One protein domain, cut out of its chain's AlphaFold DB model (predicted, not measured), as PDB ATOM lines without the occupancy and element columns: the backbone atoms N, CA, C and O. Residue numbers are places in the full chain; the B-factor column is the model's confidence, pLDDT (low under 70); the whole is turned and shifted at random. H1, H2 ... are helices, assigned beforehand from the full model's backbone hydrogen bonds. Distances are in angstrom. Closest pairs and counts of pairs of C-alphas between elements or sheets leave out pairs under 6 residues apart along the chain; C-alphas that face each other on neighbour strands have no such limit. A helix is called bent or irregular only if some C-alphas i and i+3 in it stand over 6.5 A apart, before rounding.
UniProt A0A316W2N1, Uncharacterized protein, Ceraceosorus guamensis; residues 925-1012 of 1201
ATOM      1  N   PRO A 925     -21.758 -37.586  32.028       85.00
ATOM      2  CA  PRO A 925     -21.862 -36.757  33.233       85.00
ATOM      3  C   PRO A 925     -22.111 -37.574  34.514       85.00
ATOM      4  O   PRO A 925     -21.610 -37.219  35.579       85.00
ATOM      5  N   VAL A 926     -22.819 -38.706  34.395       89.25
ATOM      6  CA  VAL A 926     -23.040 -39.665  35.489       89.25
ATOM      7  C   VAL A 926     -21.726 -40.277  35.964       89.25
ATOM      8  O   VAL A 926     -21.473 -40.281  37.165       89.25
ATOM      9  N   HIS A 927     -20.864 -40.736  35.050       92.56
ATOM     10  CA  HIS A 927     -19.554 -41.291  35.406       92.56
ATOM     11  C   HIS A 927     -18.664 -40.246  36.091       92.56
ATOM     12  O   HIS A 927     -18.071 -40.547  37.127       92.56
ATOM     13  N   LYS A 928     -18.634 -39.006  35.576       90.62
ATOM     14  CA  LYS A 928     -17.860 -37.903  36.175       90.62
ATOM     15  C   LYS A 928     -18.283 -37.629  37.615       90.62
ATOM     16  O   LYS A 928     -17.443 -37.595  38.515       90.62
ATOM     17  N   TRP A 929     -19.585 -37.446  37.836       90.06
ATOM     18  CA  TRP A 929     -20.122 -37.144  39.160       90.06
ATOM     19  C   TRP A 929     -19.979 -38.326  40.127       90.06
ATOM     20  O   TRP A 929     -19.542 -38.145  41.263       90.06
ATOM     21  N   TRP A 930     -20.278 -39.545  39.665       93.62
ATOM     22  CA  TRP A 930     -20.147 -40.771  40.454       93.62
ATOM     23  C   TRP A 930     -18.711 -40.982  40.936       93.62
ATOM     24  O   TRP A 930     -18.475 -41.224  42.121       93.62
ATOM     25  N   TRP A 931     -17.738 -40.833  40.034       94.19
ATOM     26  CA  TRP A 931     -16.326 -40.937  40.378       94.19
ATOM     27  C   TRP A 931     -15.918 -39.892  41.420       94.19
ATOM     28  O   TRP A 931     -15.286 -40.229  42.425       94.19
ATOM     29  N   LEU A 932     -16.333 -38.637  41.218       89.75
ATOM     30  CA  LEU A 932     -16.033 -37.536  42.130       89.75
ATOM     31  C   LEU A 932     -16.611 -37.782  43.533       89.75
ATOM     32  O   LEU A 932     -15.962 -37.453  44.527       89.75
ATOM     33  N   PHE A 933     -17.784 -38.414  43.620       90.94
ATOM     34  CA  PHE A 933     -18.429 -38.769  44.884       90.94
ATOM     35  C   PHE A 933     -17.620 -39.750  45.703       90.94
ATOM     36  O   PHE A 933     -17.317 -39.483  46.868       90.94
ATOM     37  N   TRP A 934     -17.218 -40.856  45.091       92.19
ATOM     38  CA  TRP A 934     -16.431 -41.865  45.788       92.19
ATOM     39  C   TRP A 934     -15.014 -41.383  46.103       92.19
ATOM     40  O   TRP A 934     -14.479 -41.721  47.162       92.19
ATOM     41  N   ASP A 935     -14.419 -40.555  45.240       88.75
ATOM     42  CA  ASP A 935     -13.113 -39.954  45.505       88.75
ATOM     43  C   ASP A 935     -13.141 -38.996  46.695       88.75
ATOM     44  O   ASP A 935     -12.309 -39.112  47.599       88.75
ATOM     45  N   ASP A 936     -14.131 -38.108  46.761       83.50
ATOM     46  CA  ASP A 936     -14.244 -37.181  47.881       83.50
ATOM     47  C   ASP A 936     -14.621 -37.882  49.193       83.50
ATOM     48  O   ASP A 936     -14.009 -37.620  50.234       83.50
ATOM     49  N   LEU A 937     -15.542 -38.853  49.130       87.19
ATOM     50  CA  LEU A 937     -15.931 -39.679  50.274       87.19
ATOM     51  C   LEU A 937     -14.715 -40.393  50.870       87.19
ATOM     52  O   LEU A 937     -14.527 -40.376  52.090       87.19
ATOM     53  N   TRP A 938     -13.869 -40.993  50.028       87.00
ATOM     54  CA  TRP A 938     -12.663 -41.683  50.481       87.00
ATOM     55  C   TRP A 938     -11.676 -40.728  51.159       87.00
ATOM     56  O   TRP A 938     -11.210 -41.012  52.267       87.00
ATOM     57  N   ARG A 939     -11.367 -39.594  50.515       78.25
ATOM     58  CA  ARG A 939     -10.362 -38.637  51.005       78.25
ATOM     59  C   ARG A 939     -10.725 -38.060  52.374       78.25
ATOM     60  O   ARG A 939      -9.834 -37.917  53.207       78.25
ATOM     61  N   GLN A 940     -12.006 -37.786  52.620       73.81
ATOM     62  CA  GLN A 940     -12.467 -37.143  53.858       73.81
ATOM     63  C   GLN A 940     -12.781 -38.109  55.004       73.81
ATOM     64  O   GLN A 940     -12.768 -37.713  56.165       73.81
ATOM     65  N   ASN A 941     -13.086 -39.375  54.706       80.25
ATOM     66  CA  ASN A 941     -13.640 -40.294  55.709       80.25
ATOM     67  C   ASN A 941     -12.795 -41.560  55.909       80.25
ATOM     68  O   ASN A 941     -12.983 -42.285  56.889       80.25
ATOM     69  N   GLY A 942     -11.818 -41.825  55.034       78.56
ATOM     70  CA  GLY A 942     -10.978 -43.024  55.103       78.56
ATOM     71  C   GLY A 942     -10.152 -43.146  56.394       78.56
ATOM     72  O   GLY A 942      -9.819 -44.259  56.808       78.56
ATOM     73  N   ARG A 943      -9.838 -42.035  57.075       73.94
ATOM     74  CA  ARG A 943      -9.121 -42.037  58.369       73.94
ATOM     75  C   ARG A 943     -10.034 -42.317  59.570       73.94
ATOM     76  O   ARG A 943      -9.583 -42.935  60.532       73.94
ATOM     77  N   ASP A 944     -11.315 -41.991  59.479       73.69
ATOM     78  CA  ASP A 944     -12.264 -42.121  60.592       73.69
ATOM     79  C   ASP A 944     -12.878 -43.517  60.685       73.69
ATOM     80  O   ASP A 944     -12.981 -44.098  61.767       73.69
ATOM     81  N   TYR A 945     -13.232 -44.089  59.533       82.88
ATOM     82  CA  TYR A 945     -13.943 -45.361  59.465       82.88
ATOM     83  C   TYR A 945     -13.001 -46.510  59.120       82.88
ATOM     84  O   TYR A 945     -12.412 -46.578  58.037       82.88
ATOM     85  N   SER A 946     -12.876 -47.464  60.044       83.06
ATOM     86  CA  SER A 946     -12.055 -48.664  59.849       83.06
ATOM     87  C   SER A 946     -12.591 -49.557  58.725       83.06
ATOM     88  O   SER A 946     -11.801 -50.205  58.039       83.06
ATOM     89  N   GLN A 947     -13.905 -49.543  58.484       85.56
ATOM     90  CA  GLN A 947     -14.578 -50.299  57.422       85.56
ATOM     91  C   GLN A 947     -14.109 -49.861  56.027       85.56
ATOM     92  O   GLN A 947     -13.793 -50.712  55.194       85.56
ATOM     93  N   LEU A 948     -13.970 -48.547  55.798       85.56
ATOM     94  CA  LEU A 948     -13.436 -48.009  54.543       85.56
ATOM     95  C   LEU A 948     -12.002 -48.516  54.317       85.56
ATOM     96  O   LEU A 948     -11.688 -49.050  53.255       85.56
ATOM     97  N   ARG A 949     -11.141 -48.459  55.344       83.94
ATOM     98  CA  ARG A 949      -9.752 -48.951  55.242       83.94
ATOM     99  C   ARG A 949      -9.662 -50.446  54.979       83.94
ATOM    100  O   ARG A 949      -8.854 -50.865  54.149       83.94
ATOM    101  N   ARG A 950     -10.492 -51.241  55.661       86.06
ATOM    102  CA  ARG A 950     -10.543 -52.699  55.489       86.06
ATOM    103  C   ARG A 950     -10.859 -53.073  54.040       86.06
ATOM    104  O   ARG A 950     -10.238 -53.983  53.503       86.06
ATOM    105  N   HIS A 951     -11.754 -52.329  53.393       88.00
ATOM    106  CA  HIS A 951     -12.181 -52.563  52.012       88.00
ATOM    107  C   HIS A 951     -11.591 -51.559  51.003       88.00
ATOM    108  O   HIS A 951     -12.209 -51.279  49.978       88.00
ATOM    109  N   ARG A 952     -10.362 -51.065  51.241       85.75
ATOM    110  CA  ARG A 952      -9.694 -50.044  50.402       85.75
ATOM    111  C   ARG A 952      -9.709 -50.337  48.902       85.75
ATOM    112  O   ARG A 952      -9.941 -49.424  48.125       85.75
ATOM    113  N   ARG A 953      -9.498 -51.593  48.490       86.12
ATOM    114  CA  ARG A 953      -9.434 -51.981  47.068       86.12
ATOM    115  C   ARG A 953     -10.735 -51.674  46.321       86.12
ATOM    116  O   ARG A 953     -10.689 -51.269  45.173       86.12
ATOM    117  N   ALA A 954     -11.874 -51.834  46.991       88.00
ATOM    118  CA  ALA A 954     -13.191 -51.682  46.382       88.00
ATOM    119  C   ALA A 954     -13.753 -50.251  46.478       88.00
ATOM    120  O   ALA A 954     -14.739 -49.947  45.818       88.00
ATOM    121  N   LEU A 955     -13.171 -49.390  47.321       89.00
ATOM    122  CA  LEU A 955     -13.726 -48.069  47.654       89.00
ATOM    123  C   LEU A 955     -12.790 -46.909  47.311       89.00
ATOM    124  O   LEU A 955     -13.249 -45.801  47.061       89.00
ATOM    125  N   CYS A 956     -11.476 -47.131  47.321       87.38
ATOM    126  CA  CYS A 956     -10.500 -46.088  47.044       87.38
ATOM    127  C   CYS A 956     -10.298 -45.951  45.524       87.38
ATOM    128  O   CYS A 956      -9.835 -46.906  44.898       87.38
ATOM    129  N   PRO A 957     -10.549 -44.778  44.912       89.12
ATOM    130  CA  PRO A 957     -10.382 -44.581  43.466       89.12
ATOM    131  C   PRO A 957      -8.942 -44.716  42.959       89.12
ATOM    132  O   PRO A 957      -8.706 -44.679  41.753       89.12
ATOM    133  N   HIS A 958      -7.958 -44.878  43.845       85.94
ATOM    134  CA  HIS A 958      -6.587 -45.206  43.451       85.94
ATOM    135  C   HIS A 958      -6.455 -46.636  42.910       85.94
ATOM    136  O   HIS A 958      -5.411 -46.970  42.353       85.94
ATOM    137  N   TYR A 959      -7.485 -47.471  43.072       87.88
ATOM    138  CA  TYR A 959      -7.531 -48.834  42.557       87.88
ATOM    139  C   TYR A 959      -8.463 -48.947  41.350       87.88
ATOM    140  O   TYR A 959      -9.547 -48.359  41.373       87.88
ATOM    141  N   PRO A 960      -8.098 -49.750  40.333       86.75
ATOM    142  CA  PRO A 960      -8.966 -50.013  39.186       86.75
ATOM    143  C   PRO A 960     -10.240 -50.778  39.562       86.75
ATOM    144  O   PRO A 960     -11.270 -50.583  38.934       86.75
ATOM    145  N   SER A 961     -10.204 -51.598  40.617       88.38
ATOM    146  CA  SER A 961     -11.357 -52.368  41.114       88.38
ATOM    147  C   SER A 961     -12.318 -51.567  42.001       88.38
ATOM    148  O   SER A 961     -13.204 -52.140  42.637       88.38
ATOM    149  N   SER A 962     -12.136 -50.249  42.084       91.62
ATOM    150  CA  SER A 962     -12.988 -49.387  42.892       91.62
ATOM    151  C   SER A 962     -14.353 -49.178  42.249       91.62
ATOM    152  O   SER A 962     -14.448 -48.891  41.055       91.62
ATOM    153  N   ILE A 963     -15.401 -49.178  43.076       93.69
ATOM    154  CA  ILE A 963     -16.759 -48.805  42.668       93.69
ATOM    155  C   ILE A 963     -16.822 -47.393  42.071       93.69
ATOM    156  O   ILE A 963     -17.717 -47.097  41.289       93.69
ATOM    157  N   ALA A 964     -15.837 -46.535  42.360       92.31
ATOM    158  CA  ALA A 964     -15.723 -45.194  41.790       92.31
ATOM    159  C   ALA A 964     -15.727 -45.167  40.249       92.31
ATOM    160  O   ALA A 964     -16.094 -44.149  39.672       92.31
ATOM    161  N   TYR A 965     -15.324 -46.253  39.581       92.12
ATOM    162  CA  TYR A 965     -15.293 -46.327  38.116       92.12
ATOM    163  C   TYR A 965     -16.537 -46.983  37.510       92.12
ATOM    164  O   TYR A 965     -16.705 -46.933  36.297       92.12
ATOM    165  N   GLN A 966     -17.423 -47.569  38.314       90.81
ATOM    166  CA  GLN A 966     -18.593 -48.288  37.818       90.81
ATOM    167  C   GLN A 966     -19.860 -47.770  38.509       90.81
ATOM    168  O   GLN A 966     -20.126 -48.137  39.657       90.81
ATOM    169  N   PRO A 967     -20.649 -46.910  37.839       91.56
ATOM    170  CA  PRO A 967     -21.983 -46.558  38.301       91.56
ATOM    171  C   PRO A 967     -22.860 -47.809  38.351       91.56
ATOM    172  O   PRO A 967     -22.961 -48.537  37.364       91.56
ATOM    173  N   VAL A 968     -23.489 -48.058  39.498       92.88
ATOM    174  CA  VAL A 968     -24.343 -49.236  39.713       92.88
ATOM    175  C   VAL A 968     -25.766 -48.829  40.110       92.88
ATOM    176  O   VAL A 968     -25.952 -47.783  40.748       92.88
ATOM    177  N   PRO A 969     -26.790 -49.640  39.787       90.75
ATOM    178  CA  PRO A 969     -28.147 -49.447  40.286       90.75
ATOM    179  C   PRO A 969     -28.226 -49.519  41.814       90.75
ATOM    180  O   PRO A 969     -27.420 -50.173  42.477       90.75
ATOM    181  N   ARG A 970     -29.253 -48.885  42.388       87.56
ATOM    182  CA  ARG A 970     -29.418 -48.767  43.844       87.56
ATOM    183  C   ARG A 970     -29.415 -50.098  44.584       87.56
ATOM    184  O   ARG A 970     -28.714 -50.226  45.583       87.56
ATOM    185  N   ALA A 971     -30.169 -51.077  44.091       88.81
ATOM    186  CA  ALA A 971     -30.256 -52.391  44.723       88.81
ATOM    187  C   ALA A 971     -28.886 -53.090  44.782       88.81
ATOM    188  O   ALA A 971     -28.559 -53.757  45.762       88.81
ATOM    189  N   GLU A 972     -28.058 -52.904  43.755       92.19
ATOM    190  CA  GLU A 972     -26.709 -53.459  43.707       92.19
ATOM    191  C   GLU A 972     -25.760 -52.714  44.653       92.19
ATOM    192  O   GLU A 972     -25.001 -53.357  45.381       92.19
ATOM    193  N   LEU A 973     -25.859 -51.381  44.732       91.81
ATOM    194  CA  LEU A 973     -25.082 -50.597  45.693       91.81
ATOM    195  C   LEU A 973     -25.420 -50.968  47.141       91.81
ATOM    196  O   LEU A 973     -24.518 -51.125  47.960       91.81
ATOM    197  N   GLU A 974     -26.701 -51.140  47.467       91.56
ATOM    198  CA  GLU A 974     -27.136 -51.553  48.804       91.56
ATOM    199  C   GLU A 974     -26.534 -52.914  49.180       91.56
ATOM    200  O   GLU A 974     -25.935 -53.038  50.248       91.56
ATOM    201  N   ARG A 975     -26.575 -53.899  48.272       92.06
ATOM    202  CA  ARG A 975     -25.922 -55.206  48.475       92.06
ATOM    203  C   ARG A 975     -24.406 -55.074  48.626       92.06
ATOM    204  O   ARG A 975     -23.816 -55.715  49.495       92.06
ATOM    205  N   PHE A 976     -23.768 -54.234  47.812       92.69
ATOM    206  CA  PHE A 976     -22.328 -53.988  47.868       92.69
ATOM    207  C   PHE A 976     -21.892 -53.384  49.214       92.69
ATOM    208  O   PHE A 976     -20.853 -53.778  49.760       92.69
ATOM    209  N   LEU A 977     -22.673 -52.441  49.750       91.75
ATOM    210  CA  LEU A 977     -22.404 -51.771  51.023       91.75
ATOM    211  C   LEU A 977     -22.709 -52.658  52.235       91.75
ATOM    212  O   LEU A 977     -21.958 -52.618  53.214       91.75
ATOM    213  N   ASP A 978     -23.762 -53.473  52.156       91.25
ATOM    214  CA  ASP A 978     -24.175 -54.415  53.204       91.25
ATOM    215  C   ASP A 978     -23.103 -55.492  53.426       91.25
ATOM    216  O   ASP A 978     -22.595 -55.661  54.535       91.25
ATOM    217  N   GLN A 979     -22.605 -56.094  52.339       91.19
ATOM    218  CA  GLN A 979     -21.501 -57.067  52.367       91.19
ATOM    219  C   GLN A 979     -20.210 -56.541  53.019       91.19
ATOM    220  O   GLN A 979     -19.359 -57.321  53.444       91.19
ATOM    221  N   ARG A 980     -20.027 -55.216  53.066       89.94
ATOM    222  CA  ARG A 980     -18.822 -54.540  53.584       89.94
ATOM    223  C   ARG A 980     -19.063 -53.852  54.931       89.94
ATOM    224  O   ARG A 980     -18.179 -53.151  55.426       89.94
ATOM    225  N   GLY A 981     -20.247 -54.036  55.523       87.81
ATOM    226  CA  GLY A 981     -20.627 -53.485  56.826       87.81
ATOM    227  C   GLY A 981     -20.768 -51.959  56.860       87.81
ATOM    228  O   GLY A 981     -20.761 -51.378  57.949       87.81
ATOM    229  N   LEU A 982     -20.865 -51.309  55.693       86.75
ATOM    230  CA  LEU A 982     -21.081 -49.862  55.556       86.75
ATOM    231  C   LEU A 982     -22.566 -49.486  55.606       86.75
ATOM    232  O   LEU A 982     -22.891 -48.346  55.938       86.75
ATOM    233  N   TRP A 983     -23.432 -50.457  55.317       87.62
ATOM    234  CA  TRP A 983     -24.886 -50.400  55.389       87.62
ATOM    235  C   TRP A 983     -25.356 -51.428  56.419       87.62
ATOM    236  O   TRP A 983     -24.937 -52.577  56.353       87.62
ATOM    237  N   GLN A 984     -26.151 -51.024  57.412       83.56
ATOM    238  CA  GLN A 984     -26.631 -51.920  58.473       83.56
ATOM    239  C   GLN A 984     -28.111 -51.675  58.755       83.56
ATOM    240  O   GLN A 984     -28.617 -50.564  58.595       83.56
ATOM    241  N   CYS A 985     -28.832 -52.712  59.191       82.19
ATOM    242  CA  CYS A 985     -30.271 -52.622  59.475       82.19
ATOM    243  C   CYS A 985     -31.040 -51.974  58.308       82.19
ATOM    244  O   CYS A 985     -31.799 -51.023  58.500       82.19
ATOM    245  N   GLN A 986     -30.756 -52.431  57.082       77.25
ATOM    246  CA  GLN A 986     -31.306 -51.873  55.846       77.25
ATOM    247  C   GLN A 986     -31.073 -50.353  55.686       77.25
ATOM    248  O   GLN A 986     -31.893 -49.686  55.068       77.25
ATOM    249  N   GLY A 987     -30.008 -49.782  56.255       69.94
ATOM    250  CA  GLY A 987     -29.663 -48.357  56.156       69.94
ATOM    251  C   GLY A 987     -30.259 -47.463  57.244       69.94
ATOM    252  O   GLY A 987     -30.174 -46.237  57.133       69.94
ATOM    253  N   ALA A 988     -30.857 -48.062  58.282       70.69
ATOM    254  CA  ALA A 988     -31.209 -47.374  59.527       70.69
ATOM    255  C   ALA A 988     -29.989 -47.176  60.447       70.69
ATOM    256  O   ALA A 988     -29.988 -46.290  61.298       70.69
ATOM    257  N   ARG A 989     -28.947 -48.004  60.284       68.31
ATOM    258  CA  ARG A 989     -27.660 -47.906  60.989       68.31
ATOM    259  C   ARG A 989     -26.509 -48.028  59.979       68.31
ATOM    260  O   ARG A 989     -26.690 -48.566  58.890       68.31
ATOM    261  N   GLY A 990     -25.320 -47.546  60.333       73.06
ATOM    262  CA  GLY A 990     -24.124 -47.629  59.484       73.06
ATOM    263  C   GLY A 990     -23.609 -46.274  58.998       73.06
ATOM    264  O   GLY A 990     -24.209 -45.236  59.259       73.06
ATOM    265  N   VAL A 991     -22.462 -46.305  58.313       79.75
ATOM    266  CA  VAL A 991     -21.765 -45.099  57.826       79.75
ATOM    267  C   VAL A 991     -22.552 -44.450  56.691       79.75
ATOM    268  O   VAL A 991     -22.695 -43.235  56.658       79.75
ATOM    269  N   ILE A 992     -23.100 -45.260  55.778       83.38
ATOM    270  CA  ILE A 992     -23.987 -44.800  54.707       83.38
ATOM    271  C   ILE A 992     -25.422 -45.152  55.103       83.38
ATOM    272  O   ILE A 992     -25.727 -46.308  55.385       83.38
ATOM    273  N   ASN A 993     -26.297 -44.147  55.134       82.00
ATOM    274  CA  ASN A 993     -27.699 -44.281  55.525       82.00
ATOM    275  C   ASN A 993     -28.654 -44.139  54.326       82.00
ATOM    276  O   ASN A 993     -28.266 -43.698  53.238       82.00
ATOM    277  N   ARG A 994     -29.934 -44.485  54.531       77.06
ATOM    278  CA  ARG A 994     -30.987 -44.370  53.498       77.06
ATOM    279  C   ARG A 994     -31.101 -42.972  52.900       77.06
ATOM    280  O   ARG A 994     -31.262 -42.848  51.690       77.06
ATOM    281  N   GLY A 995     -30.995 -41.936  53.731       71.50
ATOM    282  CA  GLY A 995     -31.093 -40.544  53.291       71.50
ATOM    283  C   GLY A 995     -29.998 -40.165  52.291       71.50
ATOM    284  O   GLY A 995     -30.288 -39.539  51.274       71.50
ATOM    285  N   LEU A 996     -28.756 -40.594  52.533       77.19
ATOM    286  CA  LEU A 996     -27.637 -40.342  51.630       77.19
ATOM    287  C   LEU A 996     -27.809 -41.075  50.297       77.19
ATOM    288  O   LEU A 996     -27.589 -40.467  49.252       77.19
ATOM    289  N   LEU A 997     -28.243 -42.342  50.314       82.88
ATOM    290  CA  LEU A 997     -28.508 -43.081  49.073       82.88
ATOM    291  C   LEU A 997     -29.681 -42.488  48.286       82.88
ATOM    292  O   LEU A 997     -29.584 -42.362  47.068       82.88
ATOM    293  N   ASN A 998     -30.757 -42.072  48.961       78.88
ATOM    294  CA  ASN A 998     -31.871 -41.370  48.319       78.88
ATOM    295  C   ASN A 998     -31.376 -40.108  47.605       78.88
ATOM    296  O   ASN A 998     -31.677 -39.914  46.431       78.88
ATOM    297  N   ARG A 999     -30.572 -39.286  48.292       74.00
ATOM    298  CA  ARG A 999     -30.007 -38.056  47.727       74.00
ATOM    299  C   ARG A 999     -29.088 -38.340  46.538       74.00
ATOM    300  O   ARG A 999     -29.153 -37.636  45.536       74.00
ATOM    301  N   LEU A1000     -28.258 -39.376  46.646       83.69
ATOM    302  CA  LEU A1000     -27.354 -39.814  45.588       83.69
ATOM    303  C   LEU A1000     -28.121 -40.204  44.321       83.69
ATOM    304  O   LEU A1000     -27.870 -39.630  43.267       83.69
ATOM    305  N   TYR A1001     -29.089 -41.118  44.417       82.81
ATOM    306  CA  TYR A1001     -29.841 -41.566  43.240       82.81
ATOM    307  C   TYR A1001     -30.809 -40.508  42.712       82.81
ATOM    308  O   TYR A1001     -31.029 -40.439  41.507       82.81
ATOM    309  N   PHE A1002     -31.332 -39.637  43.575       77.75
ATOM    310  CA  PHE A1002     -32.105 -38.481  43.139       77.75
ATOM    311  C   PHE A1002     -31.264 -37.542  42.264       77.75
ATOM    312  O   PHE A1002     -31.689 -37.165  41.174       77.75
ATOM    313  N   TYR A1003     -30.044 -37.216  42.701       76.06
ATOM    314  CA  TYR A1003     -29.144 -36.362  41.930       76.06
ATOM    315  C   TYR A1003     -28.697 -37.025  40.619       76.06
ATOM    316  O   TYR A1003     -28.664 -36.378  39.574       76.06
ATOM    317  N   LEU A1004     -28.424 -38.333  40.640       80.62
ATOM    318  CA  LEU A1004     -28.138 -39.095  39.422       80.62
ATOM    319  C   LEU A1004     -29.303 -39.053  38.431       80.62
ATOM    320  O   LEU A1004     -29.077 -38.805  37.249       80.62
ATOM    321  N   ASN A1005     -30.539 -39.227  38.904       77.38
ATOM    322  CA  ASN A1005     -31.727 -39.100  38.065       77.38
ATOM    323  C   ASN A1005     -31.817 -37.693  37.461       77.38
ATOM    324  O   ASN A1005     -32.033 -37.568  36.260       77.38
ATOM    325  N   MET A1006     -31.572 -36.635  38.244       70.06
ATOM    326  CA  MET A1006     -31.527 -35.270  37.704       70.06
ATOM    327  C   MET A1006     -30.502 -35.127  36.571       70.06
ATOM    328  O   MET A1006     -30.831 -34.554  35.536       70.06
ATOM    329  N   ILE A1007     -29.289 -35.669  36.729       74.44
ATOM    330  CA  ILE A1007     -28.254 -35.625  35.683       74.44
ATOM    331  C   ILE A1007     -28.716 -36.355  34.411       74.44
ATOM    332  O   ILE A1007     -28.516 -35.850  33.306       74.44
ATOM    333  N   VAL A1008     -29.312 -37.542  34.556       73.94
ATOM    334  CA  VAL A1008     -29.767 -38.366  33.426       73.94
ATOM    335  C   VAL A1008     -30.908 -37.679  32.671       73.94
ATOM    336  O   VAL A1008     -30.830 -37.528  31.453       73.94
ATOM    337  N   PHE A1009     -31.931 -37.202  33.385       66.00
ATOM    338  CA  PHE A1009     -33.144 -36.638  32.784       66.00
ATOM    339  C   PHE A1009     -33.018 -35.161  32.372       66.00
ATOM    340  O   PHE A1009     -33.836 -34.673  31.593       66.00
ATOM    341  N   ALA A1010     -31.979 -34.438  32.809       57.00
ATOM    342  CA  ALA A1010     -31.720 -33.070  32.348       57.00
ATOM    343  C   ALA A1010     -31.434 -32.989  30.832       57.00
ATOM    344  O   ALA A1010     -31.746 -31.981  30.197       57.00
ATOM    345  N   ARG A1011     -30.879 -34.050  30.226       41.84
ATOM    346  CA  ARG A1011     -30.561 -34.101  28.784       41.84
ATOM    347  C   ARG A1011     -31.779 -34.332  27.888       41.84
ATOM    348  O   ARG A1011     -31.790 -33.858  26.753       41.84
ATOM    349  N   THR A1012     -32.828 -34.977  28.392       34.81
ATOM    350  CA  THR A1012     -34.003 -35.373  27.599       34.81
ATOM    351  C   THR A1012     -34.896 -34.191  27.189       34.81
ATOM    352  O   THR A1012     -35.844 -34.385  26.448       34.81
TER     353      THR A1012
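AT A GLANCE: This is residues 925 to 1012 of the 1201 residues of an uncharacterized protein of Ceraceosorus guamensis (UniProt A0A316W2N1). Two long helices, H5 and H1, make a narrow V, running opposite ways and meeting only near the first residues of H1. The shorter H4 is close to H5, and the small H2 and H3 are close to H1; long loops join H3 to H4 and H4 to H5. The printed part has 88 residues with five named helices, H1 to H5 in chain order, and no named strand: all helix. It is compact, with a radius of gyration of the C-alphas of 12.8 A and spans of 41 by 29 by 20 A.

HOW THE PARTS SIT: H5, residues 994 to 1012, touches H1, residues 925 to 941, opposite ways at a shallow tilt of 25 degrees. Residues 1004 to 1008 alone touch residues 925 to 926 alone; the closest C-alphas, of Val 926 and Leu 1004, are 6.5 A apart. H4, residues 970 to 978, is close to H5 but not clearly touching, with the C-alphas of Arg 970 and Tyr 1001 closest at 7.2 A. Their shallow tilt is 31 degrees, opposite ways. H2, residues 946 to 950, and H3, residues 952 to 955, are each close to H1 but not clearly touching; the closest C-alphas are those of Trp 938 and Leu 948, 7.6 A, and of Trp 934 and Leu 955, 7.0 A. H1 and H4 are apart. Every O i to N i+4 pair is within hydrogen-bond range in H1, H2 and H4; H5 has 13 of 15, and H3 is too short for one.

IN THESE COORDINATES: H5 spans 27.6 A, from C-alpha 994 at (-30.987, -44.370, 53.498) to C-alpha 1012 at (-34.003, -35.373, 27.599). It is neither bent nor irregular, but only just: C-alphas 1008 and 1011 are 6.4 A apart. H1 spans 24.2 A from C-alpha 925 at (-21.862, -36.757, 33.233), H4 12.1 A, H2 6.1 A and H3 5.3 A.

THE WHOLE: The C-alphas farthest apart, of Ser 946 and Thr 1012, are 41.2 A apart. The printed part has no cut; the links H3 to H4 and H4 to H5 are long. Residues 987, 989 and 1009 to 1012 have pLDDT under 70.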